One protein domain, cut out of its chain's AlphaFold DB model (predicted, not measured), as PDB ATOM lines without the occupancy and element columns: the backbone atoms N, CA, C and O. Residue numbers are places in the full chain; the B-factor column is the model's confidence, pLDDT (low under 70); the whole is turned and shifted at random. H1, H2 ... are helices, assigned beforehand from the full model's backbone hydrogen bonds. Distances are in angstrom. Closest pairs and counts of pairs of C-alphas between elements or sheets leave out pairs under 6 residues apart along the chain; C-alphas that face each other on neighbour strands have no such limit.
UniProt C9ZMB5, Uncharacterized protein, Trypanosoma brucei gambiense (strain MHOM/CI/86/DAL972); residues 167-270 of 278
ATOM      1  N   THR A 167      18.172 -52.027 -24.437       72.75
ATOM      2  CA  THR A 167      17.686 -51.852 -25.821       72.75
ATOM      3  C   THR A 167      16.840 -50.585 -25.989       72.75
ATOM      4  O   THR A 167      16.918 -49.911 -27.008       72.75
ATOM      5  N   GLN A 168      16.120 -50.179 -24.940       70.38
ATOM      6  CA  GLN A 168      15.372 -48.922 -24.877       70.38
ATOM      7  C   GLN A 168      16.254 -47.664 -24.946       70.38
ATOM      8  O   GLN A 168      15.866 -46.676 -25.567       70.38
ATOM      9  N   LYS A 169      17.439 -47.664 -24.317       75.75
ATOM     10  CA  LYS A 169      18.389 -46.545 -24.416       75.75
ATOM     11  C   LYS A 169      18.991 -46.464 -25.817       75.75
ATOM     12  O   LYS A 169      19.144 -45.356 -26.315       75.75
ATOM     13  N   LEU A 170      19.285 -47.605 -26.448       80.50
ATOM     14  CA  LEU A 170      19.741 -47.645 -27.843       80.50
ATOM     15  C   LEU A 170      18.668 -47.111 -28.791       80.50
ATOM     16  O   LEU A 170      18.960 -46.207 -29.561       80.50
ATOM     17  N   ALA A 171      17.424 -47.579 -28.659       74.88
ATOM     18  CA  ALA A 171      16.303 -47.102 -29.468       74.88
ATOM     19  C   ALA A 171      16.076 -45.588 -29.310       74.88
ATOM     20  O   ALA A 171      15.865 -44.875 -30.284       74.88
ATOM     21  N   LYS A 172      16.187 -45.061 -28.083       82.69
ATOM     22  CA  LYS A 172      16.064 -43.620 -27.828       82.69
ATOM     23  C   LYS A 172      17.229 -42.808 -28.407       82.69
ATOM     24  O   LYS A 172      17.034 -41.667 -28.823       82.69
ATOM     25  N   LEU A 173      18.443 -43.359 -28.392       82.69
ATOM     26  CA  LEU A 173      19.601 -42.732 -29.028       82.69
ATOM     27  C   LEU A 173      19.452 -42.733 -30.549       82.69
ATOM     28  O   LEU A 173      19.709 -41.709 -31.169       82.69
ATOM     29  N   GLU A 174      18.983 -43.831 -31.133       87.81
ATOM     30  CA  GLU A 174      18.678 -43.933 -32.559       87.81
ATOM     31  C   GLU A 174      17.610 -42.916 -32.979       87.81
ATOM     32  O   GLU A 174      17.827 -42.153 -33.916       87.81
ATOM     33  N   GLU A 175      16.508 -42.812 -32.234       92.00
ATOM     34  CA  GLU A 175      15.467 -41.806 -32.472       92.00
ATOM     35  C   GLU A 175      16.032 -40.377 -32.423       92.00
ATOM     36  O   GLU A 175      15.691 -39.526 -33.248       92.00
ATOM     37  N   LEU A 176      16.911 -40.099 -31.458       93.25
ATOM     38  CA  LEU A 176      17.547 -38.793 -31.325       93.25
ATOM     39  C   LEU A 176      18.490 -38.502 -32.497       93.25
ATOM     40  O   LEU A 176      18.427 -37.408 -33.052       93.25
ATOM     41  N   ILE A 177      19.290 -39.481 -32.918       92.88
ATOM     42  CA  ILE A 177      20.179 -39.369 -34.082       92.88
ATOM     43  C   ILE A 177      19.366 -39.131 -35.357       92.88
ATOM     44  O   ILE A 177      19.704 -38.246 -36.140       92.88
ATOM     45  N   LEU A 178      18.279 -39.877 -35.563       92.25
ATOM     46  CA  LEU A 178      17.414 -39.719 -36.733       92.25
ATOM     47  C   LEU A 178      16.739 -38.347 -36.761       92.25
ATOM     48  O   LEU A 178      16.662 -37.721 -37.820       92.25
ATOM     49  N   ARG A 179      16.291 -37.850 -35.606       91.75
ATOM     50  CA  ARG A 179      15.715 -36.508 -35.476       91.75
ATOM     51  C   ARG A 179      16.742 -35.420 -35.768       91.75
ATOM     52  O   ARG A 179      16.459 -34.557 -36.595       91.75
ATOM     53  N   GLU A 180      17.929 -35.493 -35.169       92.19
ATOM     54  CA  GLU A 180      19.013 -34.542 -35.443       92.19
ATOM     55  C   GLU A 180      19.446 -34.589 -36.913       92.19
ATOM     56  O   GLU A 180      19.657 -33.549 -37.530       92.19
ATOM     57  N   HIS A 181      19.544 -35.777 -37.509       92.56
ATOM     58  CA  HIS A 181      19.863 -35.917 -38.928       92.56
ATOM     59  C   HIS A 181      18.754 -35.341 -39.822       92.56
ATOM     60  O   HIS A 181      19.037 -34.695 -40.830       92.56
ATOM     61  N   GLY A 182      17.487 -35.526 -39.448       91.12
ATOM     62  CA  GLY A 182      16.353 -34.890 -40.116       91.12
ATOM     63  C   GLY A 182      16.389 -33.364 -40.021       91.12
ATOM     64  O   GLY A 182      16.110 -32.690 -41.007       91.12
ATOM     65  N   GLU A 183      16.759 -32.817 -38.864       91.38
ATOM     66  CA  GLU A 183      16.958 -31.375 -38.677       91.38
ATOM     67  C   GLU A 183      18.116 -30.846 -39.522       91.38
ATOM     68  O   GLU A 183      17.944 -29.844 -40.208       91.38
ATOM     69  N   ARG A 184      19.255 -31.547 -39.547       90.19
ATOM     70  CA  ARG A 184      20.404 -31.172 -40.384       90.19
ATOM     71  C   ARG A 184      20.047 -31.133 -41.862       90.19
ATOM     72  O   ARG A 184      20.333 -30.133 -42.499       90.19
ATOM     73  N   ARG A 185      19.353 -32.154 -42.379       91.38
ATOM     74  CA  ARG A 185      18.919 -32.171 -43.786       91.38
ATOM     75  C   ARG A 185      17.983 -31.016 -44.132       91.38
ATOM     76  O   ARG A 185      18.092 -30.469 -45.218       91.38
ATOM     77  N   ARG A 186      17.083 -30.626 -43.221       92.19
ATOM     78  CA  ARG A 186      16.238 -29.439 -43.426       92.19
ATOM     79  C   ARG A 186      17.074 -28.166 -43.502       92.19
ATOM     80  O   ARG A 186      16.894 -27.392 -44.424       92.19
ATOM     81  N   ILE A 187      18.021 -27.999 -42.582       91.44
ATOM     82  CA  ILE A 187      18.917 -26.836 -42.580       91.44
ATOM     83  C   ILE A 187      19.775 -26.800 -43.850       91.44
ATOM     84  O   ILE A 187      19.966 -25.732 -44.411       91.44
ATOM     85  N   GLU A 188      20.285 -27.943 -44.312       90.06
ATOM     86  CA  GLU A 188      21.036 -28.039 -45.572       90.06
ATOM     87  C   GLU A 188      20.175 -27.602 -46.764       90.06
ATOM     88  O   GLU A 188      20.611 -26.758 -47.539       90.06
ATOM     89  N   MET A 189      18.926 -28.075 -46.852       90.56
ATOM     90  CA  MET A 189      17.982 -27.624 -47.880       90.56
ATOM     91  C   MET A 189      17.695 -26.116 -47.804       90.56
ATOM     92  O   MET A 189      17.688 -25.451 -48.836       90.56
ATOM     93  N   ASP A 190      17.483 -25.574 -46.601       89.38
ATOM     94  CA  ASP A 190      17.242 -24.139 -46.403       89.38
ATOM     95  C   ASP A 190      18.467 -23.312 -46.841       89.38
ATOM     96  O   ASP A 190      18.333 -22.238 -47.426       89.38
ATOM     97  N   VAL A 191      19.682 -23.804 -46.568       91.06
ATOM     98  CA  VAL A 191      20.930 -23.160 -47.003       91.06
ATOM     99  C   VAL A 191      21.044 -23.174 -48.524       91.06
ATOM    100  O   VAL A 191      21.334 -22.125 -49.102       91.06
ATOM    101  N   ASP A 192      20.773 -24.309 -49.168       89.88
ATOM    102  CA  ASP A 192      20.791 -24.429 -50.629       89.88
ATOM    103  C   ASP A 192      19.788 -23.459 -51.283       89.88
ATOM    104  O   ASP A 192      20.121 -22.763 -52.247       89.88
ATOM    105  N   GLU A 193      18.580 -23.336 -50.722       87.88
ATOM    106  CA  GLU A 193      17.566 -22.385 -51.193       87.88
ATOM    107  C   GLU A 193      18.041 -20.927 -51.064       87.88
ATOM    108  O   GLU A 193      17.929 -20.143 -52.012       87.88
ATOM    109  N   LEU A 194      18.627 -20.556 -49.921       87.44
ATOM    110  CA  LEU A 194      19.172 -19.212 -49.705       87.44
ATOM    111  C   LEU A 194      20.341 -18.900 -50.648       87.44
ATOM    112  O   LEU A 194      20.469 -17.767 -51.129       87.44
ATOM    113  N   GLU A 195      21.193 -19.884 -50.938       89.06
ATOM    114  CA  GLU A 195      22.252 -19.736 -51.934       89.06
ATOM    115  C   GLU A 195      21.687 -19.508 -53.335       89.06
ATOM    116  O   GLU A 195      22.200 -18.664 -54.076       89.06
ATOM    117  N   ASP A 196      20.619 -20.208 -53.701       89.06
ATOM    118  CA  ASP A 196      19.961 -20.037 -54.992       89.06
ATOM    119  C   ASP A 196      19.260 -18.682 -55.116       89.06
ATOM    120  O   ASP A 196      19.390 -18.024 -56.153       89.06
ATOM    121  N   ILE A 197      18.601 -18.201 -54.059       86.69
ATOM    122  CA  ILE A 197      18.042 -16.838 -53.999       86.69
ATOM    123  C   ILE A 197      19.151 -15.802 -54.205       86.69
ATOM    124  O   ILE A 197      18.995 -14.853 -54.982       86.69
ATOM    125  N   LYS A 198      20.305 -16.011 -53.562       86.44
ATOM    126  CA  LYS A 198      21.471 -15.138 -53.714       86.44
ATOM    127  C   LYS A 198      22.030 -15.169 -55.138       86.44
ATOM    128  O   LYS A 198      22.318 -14.107 -55.686       86.44
ATOM    129  N   LYS A 199      22.153 -16.347 -55.760       89.06
ATOM    130  CA  LYS A 199      22.600 -16.491 -57.163       89.06
ATOM    131  C   LYS A 199      21.649 -15.798 -58.140       89.06
ATOM    132  O   LYS A 199      22.111 -15.213 -59.115       89.06
ATOM    133  N   ARG A 200      20.339 -15.838 -57.874       86.31
ATOM    134  CA  ARG A 200      19.306 -15.166 -58.682       86.31
ATOM    135  C   ARG A 200      19.252 -13.650 -58.466       86.31
ATOM    136  O   ARG A 200      18.590 -12.963 -59.234       86.31
ATOM    137  N   GLY A 201      19.929 -13.121 -57.443       84.50
ATOM    138  CA  GLY A 201      19.914 -11.693 -57.115       84.50
ATOM    139  C   GLY A 201      18.608 -11.200 -56.475       84.50
ATOM    140  O   GLY A 201      18.437  -9.994 -56.322       84.50
ATOM    141  N   ALA A 202      17.715 -12.103 -56.053       85.69
ATOM    142  CA  ALA A 202      16.402 -11.794 -55.471       85.69
ATOM    143  C   ALA A 202      16.443 -11.610 -53.935       85.69
ATOM    144  O   ALA A 202      15.451 -11.799 -53.234       85.69
ATOM    145  N   GLU A 203      17.607 -11.259 -53.374       85.75
ATOM    146  CA  GLU A 203      17.809 -11.157 -51.919       85.75
ATOM    147  C   GLU A 203      16.892 -10.106 -51.274       85.75
ATOM    148  O   GLU A 203      16.383 -10.302 -50.169       85.75
ATOM    149  N   ASN A 204      16.687  -8.977 -51.954       85.38
ATOM    150  CA  ASN A 204      15.835  -7.905 -51.445       85.38
ATOM    151  C   ASN A 204      14.360  -8.311 -51.450       85.38
ATOM    152  O   ASN A 204      13.664  -8.033 -50.477       85.38
ATOM    153  N   ASP A 205      13.915  -9.018 -52.487       83.75
ATOM    154  CA  ASP A 205      12.535  -9.489 -52.602       83.75
ATOM    155  C   ASP A 205      12.229 -10.521 -51.516       83.75
ATOM    156  O   ASP A 205      11.252 -10.368 -50.786       83.75
ATOM    157  N   TYR A 206      13.144 -11.471 -51.285       85.00
ATOM    158  CA  TYR A 206      13.040 -12.425 -50.178       85.00
ATOM    159  C   TYR A 206      12.913 -11.738 -48.809       85.00
ATOM    160  O   TYR A 206      12.082 -12.123 -47.986       85.00
ATOM    161  N   LYS A 207      13.708 -10.690 -48.543       88.62
ATOM    162  CA  LYS A 207      13.628  -9.940 -47.274       88.62
ATOM    163  C   LYS A 207      12.281  -9.247 -47.101       88.62
ATOM    164  O   LYS A 207      11.734  -9.240 -45.996       88.62
ATOM    165  N   VAL A 208      11.762  -8.647 -48.170       88.25
ATOM    166  CA  VAL A 208      10.452  -7.987 -48.140       88.25
ATOM    167  C   VAL A 208       9.348  -9.021 -47.936       88.25
ATOM    168  O   VAL A 208       8.477  -8.809 -47.093       88.25
ATOM    169  N   ASP A 209       9.418 -10.161 -48.619       87.50
ATOM    170  CA  ASP A 209       8.457 -11.252 -48.460       87.50
ATOM    171  C   ASP A 209       8.472 -11.856 -47.061       87.50
ATOM    172  O   ASP A 209       7.408 -12.099 -46.491       87.50
ATOM    173  N   TYR A 210       9.652 -12.030 -46.470       88.19
ATOM    174  CA  TYR A 210       9.800 -12.501 -45.098       88.19
ATOM    175  C   TYR A 210       9.131 -11.548 -44.093       88.19
ATOM    176  O   TYR A 210       8.368 -11.972 -43.216       88.19
ATOM    177  N   GLU A 211       9.366 -10.241 -44.230       89.62
ATOM    178  CA  GLU A 211       8.713  -9.236 -43.386       89.62
ATOM    179  C   GLU A 211       7.199  -9.170 -43.643       89.62
ATOM    180  O   GLU A 211       6.417  -9.042 -42.697       89.62
ATOM    181  N   ASN A 212       6.759  -9.316 -44.894       89.56
ATOM    182  CA  ASN A 212       5.341  -9.398 -45.237       89.56
ATOM    183  C   ASN A 212       4.695 -10.649 -44.636       89.56
ATOM    184  O   ASN A 212       3.606 -10.555 -44.077       89.56
ATOM    185  N   GLU A 213       5.359 -11.803 -44.654       88.50
ATOM    186  CA  GLU A 213       4.856 -13.030 -44.035       88.50
ATOM    187  C   GLU A 213       4.731 -12.890 -42.516       88.50
ATOM    188  O   GLU A 213       3.733 -13.305 -41.916       88.50
ATOM    189  N   LYS A 214       5.712 -12.248 -41.879       90.69
ATOM    190  CA  LYS A 214       5.654 -11.923 -40.454       90.69
ATOM    191  C   LYS A 214       4.470 -11.009 -40.139       90.69
ATOM    192  O   LYS A 214       3.740 -11.275 -39.181       90.69
ATOM    193  N   LYS A 215       4.235  -9.978 -40.957       89.19
ATOM    194  CA  LYS A 215       3.073  -9.086 -40.823       89.19
ATOM    195  C   LYS A 215       1.753  -9.808 -41.097       89.19
ATOM    196  O   LYS A 215       0.815  -9.609 -40.331       89.19
ATOM    197  N   ARG A 216       1.689 -10.721 -42.076       88.56
ATOM    198  CA  ARG A 216       0.525 -11.599 -42.318       88.56
ATOM    199  C   ARG A 216       0.191 -12.417 -41.083       88.56
ATOM    200  O   ARG A 216      -0.937 -12.363 -40.607       88.56
ATOM    201  N   LYS A 217       1.173 -13.118 -40.509       88.00
ATOM    202  CA  LYS A 217       0.974 -13.924 -39.291       88.00
ATOM    203  C   LYS A 217       0.461 -13.075 -38.127       88.00
ATOM    204  O   LYS A 217      -0.413 -13.519 -37.389       88.00
ATOM    205  N   GLN A 218       0.967 -11.851 -37.983       88.12
ATOM    206  CA  GLN A 218       0.492 -10.909 -36.967       88.12
ATOM    207  C   GLN A 218      -0.930 -10.401 -37.245       88.12
ATOM    208  O   GLN A 218      -1.728 -10.332 -36.319       88.12
ATOM    209  N   ALA A 219      -1.268 -10.089 -38.497       86.00
ATOM    210  CA  ALA A 219      -2.601  -9.632 -38.894       86.00
ATOM    211  C   ALA A 219      -3.664 -10.745 -38.808       86.00
ATOM    212  O   ALA A 219      -4.820 -10.489 -38.471       86.00
ATOM    213  N   MET A 220      -3.269 -11.995 -39.065       85.44
ATOM    214  CA  MET A 220      -4.116 -13.180 -38.890       85.44
ATOM    215  C   MET A 220      -4.373 -13.504 -37.416       85.44
ATOM    216  O   MET A 220      -5.418 -14.078 -37.082       85.44
ATOM    217  N   ALA A 221      -3.433 -13.153 -36.534       86.81
ATOM    218  CA  ALA A 221      -3.557 -13.402 -35.109       86.81
ATOM    219  C   ALA A 221      -4.730 -12.611 -34.510       86.81
ATOM    220  O   ALA A 221      -4.998 -11.461 -34.854       86.81
ATOM    221  N   ALA A 222      -5.447 -13.243 -33.582       84.00
ATOM    222  CA  ALA A 222      -6.501 -12.564 -32.849       84.00
ATOM    223  C   ALA A 222      -5.909 -11.480 -31.942       84.00
ATOM    224  O   ALA A 222      -4.916 -11.709 -31.249       84.00
ATOM    225  N   SER A 223      -6.551 -10.313 -31.906       87.06
ATOM    226  CA  SER A 223      -6.174  -9.278 -30.944       87.06
ATOM    227  C   SER A 223      -6.497  -9.722 -29.514       87.06
ATOM    228  O   SER A 223      -7.440 -10.479 -29.266       87.06
ATOM    229  N   GLU A 224      -5.751  -9.200 -28.543       88.50
ATOM    230  CA  GLU A 224      -5.984  -9.504 -27.128       88.50
ATOM    231  C   GLU A 224      -7.400  -9.100 -26.675       88.50
ATOM    232  O   GLU A 224      -8.026  -9.798 -25.876       88.50
ATOM    233  N   GLY A 225      -7.937  -8.004 -27.221       89.62
ATOM    234  CA  GLY A 225      -9.308  -7.558 -26.960       89.62
ATOM    235  C   GLY A 225     -10.352  -8.572 -27.429       89.62
ATOM    236  O   GLY A 225     -11.231  -8.944 -26.653       89.62
ATOM    237  N   GLN A 226     -10.201  -9.089 -28.653       86.06
ATOM    238  CA  GLN A 226     -11.085 -10.123 -29.205       86.06
ATOM    239  C   GLN A 226     -11.035 -11.416 -28.384       86.06
ATOM    240  O   GLN A 226     -12.071 -12.028 -28.130       86.06
ATOM    241  N   LEU A 227      -9.850 -11.813 -27.911       90.69
ATOM    242  CA  LEU A 227      -9.713 -12.987 -27.048       90.69
ATOM    243  C   LEU A 227     -10.411 -12.782 -25.695       90.69
ATOM    244  O   LEU A 227     -11.103 -13.679 -25.214       90.69
ATOM    245  N   LYS A 228     -10.263 -11.602 -25.078       91.94
ATOM    246  CA  LYS A 228     -10.943 -11.266 -23.814       91.94
ATOM    247  C   LYS A 228     -12.463 -11.267 -23.966       91.94
ATOM    248  O   LYS A 228     -13.158 -11.750 -23.074       91.94
ATOM    249  N   GLU A 229     -12.970 -10.758 -25.084       90.50
ATOM    250  CA  GLU A 229     -14.399 -10.766 -25.393       90.50
ATOM    251  C   GLU A 229     -14.937 -12.187 -25.592       90.50
ATOM    252  O   GLU A 229     -15.920 -12.551 -24.946       90.50
ATOM    253  N   LEU A 230     -14.233 -13.024 -26.359       91.62
ATOM    254  CA  LEU A 230     -14.578 -14.437 -26.529       91.62
ATOM    255  C   LEU A 230     -14.609 -15.178 -25.184       91.62
ATOM    256  O   LEU A 230     -15.558 -15.899 -24.881       91.62
ATOM    257  N   LEU A 231     -13.600 -14.968 -24.337       91.38
ATOM    258  CA  LEU A 231     -13.559 -15.568 -23.002       91.38
ATOM    259  C   LEU A 231     -14.715 -15.087 -22.116       91.38
ATOM    260  O   LEU A 231     -15.240 -15.874 -21.327       91.38
ATOM    261  N   ARG A 232     -15.125 -13.818 -22.233       91.81
ATOM    262  CA  ARG A 232     -16.288 -13.273 -21.519       91.81
ATOM    263  C   ARG A 232     -17.583 -13.940 -21.988       91.81
ATOM    264  O   ARG A 232     -18.375 -14.345 -21.137       91.81
ATOM    265  N   GLU A 233     -17.778 -14.089 -23.297       89.69
ATOM    266  CA  GLU A 233     -18.948 -14.764 -23.877       89.69
ATOM    267  C   GLU A 233     -19.034 -16.228 -23.435       89.69
ATOM    268  O   GLU A 233     -20.062 -16.658 -22.907       89.69
ATOM    269  N   VAL A 234     -17.931 -16.973 -23.553       90.94
ATOM    270  CA  VAL A 234     -17.869 -18.387 -23.155       90.94
ATOM    271  C   VAL A 234     -18.127 -18.549 -21.656       90.94
ATOM    272  O   VAL A 234     -18.956 -19.371 -21.268       90.94
ATOM    273  N   ARG A 235     -17.500 -17.735 -20.791       89.88
ATOM    274  CA  ARG A 235     -17.760 -17.775 -19.335       89.88
ATOM    275  C   ARG A 235     -19.223 -17.491 -18.998       89.88
ATOM    276  O   ARG A 235     -19.769 -18.120 -18.095       89.88
ATOM    277  N   GLY A 236     -19.864 -16.572 -19.723       87.12
ATOM    278  CA  GLY A 236     -21.278 -16.243 -19.535       87.12
ATOM    279  C   GLY A 236     -22.228 -17.420 -19.785       87.12
ATOM    280  O   GLY A 236     -23.321 -17.447 -19.212       87.12
ATOM    281  N   ILE A 237     -21.806 -18.393 -20.598       86.44
ATOM    282  CA  ILE A 237     -22.593 -19.579 -20.963       86.44
ATOM    283  C   ILE A 237     -22.195 -20.794 -20.126       86.44
ATOM    284  O   ILE A 237     -23.071 -21.503 -19.647       86.44
ATOM    285  N   VAL A 238     -20.897 -21.011 -19.894       83.88
ATOM    286  CA  VAL A 238     -20.384 -22.157 -19.118       83.88
ATOM    287  C   VAL A 238     -20.847 -22.117 -17.656       83.88
ATOM    288  O   VAL A 238     -21.029 -23.162 -17.042       83.88
ATOM    289  N   ASN A 239     -21.115 -20.929 -17.107       84.81
ATOM    290  CA  ASN A 239     -21.681 -20.785 -15.761       84.81
ATOM    291  C   ASN A 239     -23.179 -21.151 -15.673       84.81
ATOM    292  O   ASN A 239     -23.765 -21.063 -14.594       84.81
ATOM    293  N   ARG A 240     -23.822 -21.523 -16.786       82.75
ATOM    294  CA  ARG A 240     -25.234 -21.926 -16.853       82.75
ATOM    295  C   ARG A 240     -25.337 -23.452 -16.975       82.75
ATOM    296  O   ARG A 240     -24.429 -24.079 -17.516       82.75
ATOM    297  N   PRO A 241     -26.445 -24.069 -16.526       81.75
ATOM    298  CA  PRO A 241     -26.679 -25.494 -16.751       81.75
ATOM    299  C   PRO A 241     -26.644 -25.828 -18.249       81.75
ATOM    300  O   PRO A 241     -27.128 -25.057 -19.083       81.75
ATOM    301  N   LEU A 242     -26.042 -26.965 -18.596       81.69
ATOM    302  CA  LEU A 242     -25.812 -27.367 -19.980       81.69
ATOM    303  C   LEU A 242     -27.121 -27.854 -20.627       81.69
ATOM    304  O   LEU A 242     -27.443 -29.037 -20.604       81.69
ATOM    305  N   ASN A 243     -27.879 -26.922 -21.195       86.50
ATOM    306  CA  ASN A 243     -29.107 -27.194 -21.941       86.50
ATOM    307  C   ASN A 243     -28.835 -27.122 -23.450       86.50
ATOM    308  O   ASN A 243     -27.894 -26.447 -23.869       86.50
ATOM    309  N   GLN A 244     -29.684 -27.752 -24.269       86.31
ATOM    310  CA  GLN A 244     -29.543 -27.761 -25.733       86.31
ATOM    311  C   GLN A 244     -29.363 -26.349 -26.316       86.31
ATOM    312  O   GLN A 244     -28.452 -26.117 -27.100       86.31
ATOM    313  N   THR A 245     -30.125 -25.373 -25.823       86.50
ATOM    314  CA  THR A 245     -29.984 -23.958 -26.193       86.50
ATOM    315  C   THR A 245     -28.606 -23.376 -25.879       86.50
ATOM    316  O   THR A 245     -28.063 -22.630 -26.685       86.50
ATOM    317  N   ASN A 246     -27.998 -23.716 -24.742       85.94
ATOM    318  CA  ASN A 246     -26.646 -23.251 -24.406       85.94
ATOM    319  C   ASN A 246     -25.583 -23.916 -25.295       85.94
ATOM    320  O   ASN A 246     -24.601 -23.269 -25.655       85.94
ATOM    321  N   ILE A 247     -25.797 -25.175 -25.689       88.44
ATOM    322  CA  ILE A 247     -24.942 -25.884 -26.653       88.44
ATOM    323  C   ILE A 247     -25.032 -25.220 -28.032       88.44
ATOM    324  O   ILE A 247     -24.000 -24.976 -28.655       88.44
ATOM    325  N   ASP A 248     -26.235 -24.870 -28.484       90.12
ATOM    326  CA  ASP A 248     -26.445 -24.205 -29.773       90.12
ATOM    327  C   ASP A 248     -25.814 -22.801 -29.798       90.12
ATOM    328  O   ASP A 248     -25.196 -22.414 -30.788       90.12
ATOM    329  N   ILE A 249     -25.866 -22.063 -28.681       88.06
ATOM    330  CA  ILE A 249     -25.175 -20.769 -28.554       88.06
ATOM    331  C   ILE A 249     -23.650 -20.948 -28.635       88.06
ATOM    332  O   ILE A 249     -22.987 -20.159 -29.310       88.06
ATOM    333  N   LEU A 250     -23.082 -21.971 -27.983       89.31
ATOM    334  CA  LEU A 250     -21.644 -22.260 -28.066       89.31
ATOM    335  C   LEU A 250     -21.222 -22.634 -29.491       89.31
ATOM    336  O   LEU A 250     -20.203 -22.133 -29.960       89.31
ATOM    337  N   ARG A 251     -22.017 -23.448 -30.196       91.38
ATOM    338  CA  ARG A 251     -21.785 -23.759 -31.618       91.38
ATOM    339  C   ARG A 251     -21.797 -22.492 -32.469       91.38
ATOM    340  O   ARG A 251     -20.840 -22.237 -33.185       91.38
ATOM    341  N   GLY A 252     -22.790 -21.624 -32.273       92.12
ATOM    342  CA  GLY A 252     -22.845 -20.340 -32.971       92.12
ATOM    343  C   GLY A 252     -21.669 -19.406 -32.653       92.12
ATOM    344  O   GLY A 252     -21.281 -18.610 -33.503       92.12
ATOM    345  N   ILE A 253     -21.083 -19.472 -31.449       92.19
ATOM    346  CA  ILE A 253     -19.840 -18.745 -31.132       92.19
ATOM    347  C   ILE A 253     -18.671 -19.300 -31.946       92.19
ATOM    348  O   ILE A 253     -17.903 -18.510 -32.494       92.19
ATOM    349  N   VAL A 254     -18.540 -20.625 -32.035       92.38
ATOM    350  CA  VAL A 254     -17.483 -21.277 -32.823       92.38
ATOM    351  C   VAL A 254     -17.594 -20.878 -34.294       92.38
ATOM    352  O   VAL A 254     -16.625 -20.351 -34.835       92.38
ATOM    353  N   ASP A 255     -18.783 -20.990 -34.890       94.06
ATOM    354  CA  ASP A 255     -19.015 -20.634 -36.297       94.06
ATOM    355  C   ASP A 255     -18.647 -19.167 -36.582       94.06
ATOM    356  O   ASP A 255     -17.976 -18.852 -37.566       94.06
ATOM    357  N   ARG A 256     -19.022 -18.242 -35.683       91.69
ATOM    358  CA  ARG A 256     -18.638 -16.825 -35.805       91.69
ATOM    359  C   ARG A 256     -17.127 -16.625 -35.717       91.69
ATOM    360  O   ARG A 256     -16.581 -15.797 -36.443       91.69
ATOM    361  N   GLN A 257     -16.439 -17.343 -34.830       91.00
ATOM    362  CA  GLN A 257     -14.983 -17.232 -34.701       91.00
ATOM    363  C   GLN A 257     -14.253 -17.799 -35.920       91.00
ATOM    364  O   GLN A 257     -13.260 -17.210 -36.350       91.00
ATOM    365  N   GLU A 258     -14.758 -18.880 -36.512       91.62
ATOM    366  CA  GLU A 258     -14.231 -19.411 -37.771       91.62
ATOM    367  C   GLU A 258     -14.399 -18.406 -38.912       91.62
ATOM    368  O   GLU A 258     -13.431 -18.119 -39.620       91.62
ATOM    369  N   GLN A 259     -15.574 -17.785 -39.034       92.25
ATOM    370  CA  GLN A 259     -15.808 -16.723 -40.017       92.25
ATOM    371  C   GLN A 259     -14.866 -15.532 -39.806       92.25
ATOM    372  O   GLN A 259     -14.239 -15.062 -40.756       92.25
ATOM    373  N   PHE A 260     -14.692 -15.060 -38.567       90.19
ATOM    374  CA  PHE A 260     -13.747 -13.976 -38.286       90.19
ATOM    375  C   PHE A 260     -12.300 -14.360 -38.590       90.19
ATOM    376  O   PHE A 260     -11.544 -13.531 -39.095       90.19
ATOM    377  N   MET A 261     -11.901 -15.600 -38.310       90.12
ATOM    378  CA  MET A 261     -10.574 -16.101 -38.661       90.12
ATOM    379  C   MET A 261     -10.364 -16.109 -40.179       90.12
ATOM    380  O   MET A 261      -9.321 -15.647 -40.640       90.12
ATOM    381  N   GLN A 262     -11.352 -16.569 -40.949       91.31
ATOM    382  CA  GLN A 262     -11.301 -16.554 -42.413       91.31
ATOM    383  C   GLN A 262     -11.200 -15.125 -42.957       91.31
ATOM    384  O   GLN A 262     -10.326 -14.844 -43.773       91.31
ATOM    385  N   LEU A 263     -12.015 -14.196 -42.449       90.94
ATOM    386  CA  LEU A 263     -11.960 -12.785 -42.846       90.94
ATOM    387  C   LEU A 263     -10.606 -12.142 -42.517       90.94
ATOM    388  O   LEU A 263     -10.064 -11.409 -43.342       90.94
ATOM    389  N   ARG A 264     -10.026 -12.439 -41.344       88.56
ATOM    390  CA  ARG A 264      -8.669 -11.984 -40.996       88.56
ATOM    391  C   ARG A 264      -7.620 -12.568 -41.934       88.56
ATOM    392  O   ARG A 264      -6.706 -11.851 -42.321       88.56
ATOM    393  N   SER A 265      -7.753 -13.839 -42.307       88.56
ATOM    394  CA  SER A 265      -6.858 -14.487 -43.269       88.56
ATOM    395  C   SER A 265      -6.911 -13.804 -44.630       88.56
ATOM    396  O   SER A 265      -5.866 -13.447 -45.164       88.56
ATOM    397  N   LEU A 266      -8.112 -13.586 -45.170       89.50
ATOM    398  CA  LEU A 266      -8.303 -12.926 -46.463       89.50
ATOM    399  C   LEU A 266      -7.728 -11.511 -46.446       89.50
ATOM    400  O   LEU A 266      -6.891 -11.179 -47.279       89.50
ATOM    401  N   ARG A 267      -8.075 -10.724 -45.424       89.50
ATOM    402  CA  ARG A 267      -7.568  -9.360 -45.273       89.50
ATOM    403  C   ARG A 267      -6.048  -9.309 -45.112       89.50
ATOM    404  O   ARG A 267      -5.402  -8.455 -45.699       89.50
ATOM    405  N   ALA A 268      -5.455 -10.237 -44.360       88.62
ATOM    406  CA  ALA A 268      -4.003 -10.313 -44.224       88.62
ATOM    407  C   ALA A 268      -3.307 -10.618 -45.561       88.62
ATOM    408  O   ALA A 268      -2.223 -10.097 -45.809       88.62
ATOM    409  N   HIS A 269      -3.918 -11.437 -46.424       86.75
ATOM    410  CA  HIS A 269      -3.407 -11.689 -47.773       86.75
ATOM    411  C   HIS A 269      -3.552 -10.479 -48.704       86.75
ATOM    412  O   HIS A 269      -2.674 -10.269 -49.537       86.75
ATOM    413  N   GLU A 270      -4.612  -9.684 -48.550       87.94
ATOM    414  CA  GLU A 270      -4.814  -8.433 -49.296       87.94
ATOM    415  C   GLU A 270      -3.833  -7.335 -48.856       87.94
ATOM    416  O   GLU A 270      -3.198  -6.702 -49.699       87.94
TER     417      GLU A 270
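Overview. This is residues 167 to 270 of the 278 residues of an uncharacterized protein of Trypanosoma brucei gambiense (strain MHOM/CI/86/DAL972) (UniProt C9ZMB5). Four helices make an open V with two long arms. One arm is the helix H1 alone, and it sticks out free over residues 167 to 193; the other is made of H2 and then H3, one after the other, with H4 folding back beside H3 until its last residues meet the end of H2. The corner of the V lies where H1 ends and H2 begins. The printed part has 104 residues with four named helices, H1, H2, H3 and H4 in chain order, no named strand, and the class is all helix. It is extended, with a radius of gyration of the C-alphas of 23.0 A, and flat, spanning 59 by 51 by 19 A.

Along the chain. H1 takes residues 167 to 200, is the longest helix and measures 49.3 A from first to last C-alpha; C-alpha 167 is at (17.686, -51.852, -25.821). H2 takes residues 203 to 220 and measures 25.6 A, beginning with C-alpha 203 at (17.809, -11.157, -51.919). H3 takes residues 224 to 238 and measures 20.8 A. H4 takes residues 244 to 270 and measures 39.2 A, ending with C-alpha 270 at (-4.814, -8.433, -49.296).

Arrangement. H1 and H2 are close but not clearly touching, the closest C-alphas being those of Ile 197 and Glu 203, 6.1 A apart. Their lines stand at a steep tilt of 58 degrees, opposite ways. H1 is apart from H3 and from H4. H2 and H3 are apart, although they follow each other in the chain. H2 touches H4 with residues 215 to 220 alone, and H4 touches H2 with residues 261 to 269 alone; the closest C-alphas are those of Arg 216 and Ala 268, 5.1 A apart. The two run opposite ways at a shallow tilt of 21 degrees. H3 and H4 form a helical hairpin and only just touch, with 3 pairs of C-alphas within 8 A, the closest being those of Ile 237 and Asn 246 at 6.5 A. They run opposite ways at a shallow tilt of 13 degrees. In H1, H2, H3 and H4 every O i to N i+4 pair is within hydrogen-bond range.

Size, cuts and confidence. The two C-alphas farthest apart are those of Lys 199 and Pro 241, at 64.4 A. Without the stretches that stand free, residues 167 to 193 and 239 to 245, the body has 70 residues and spans 59 by 19 by 18 A. The printed part has no cut, and its three links are tight. The mean pLDDT of the printed part is 88.1, and no printed residue is under 70.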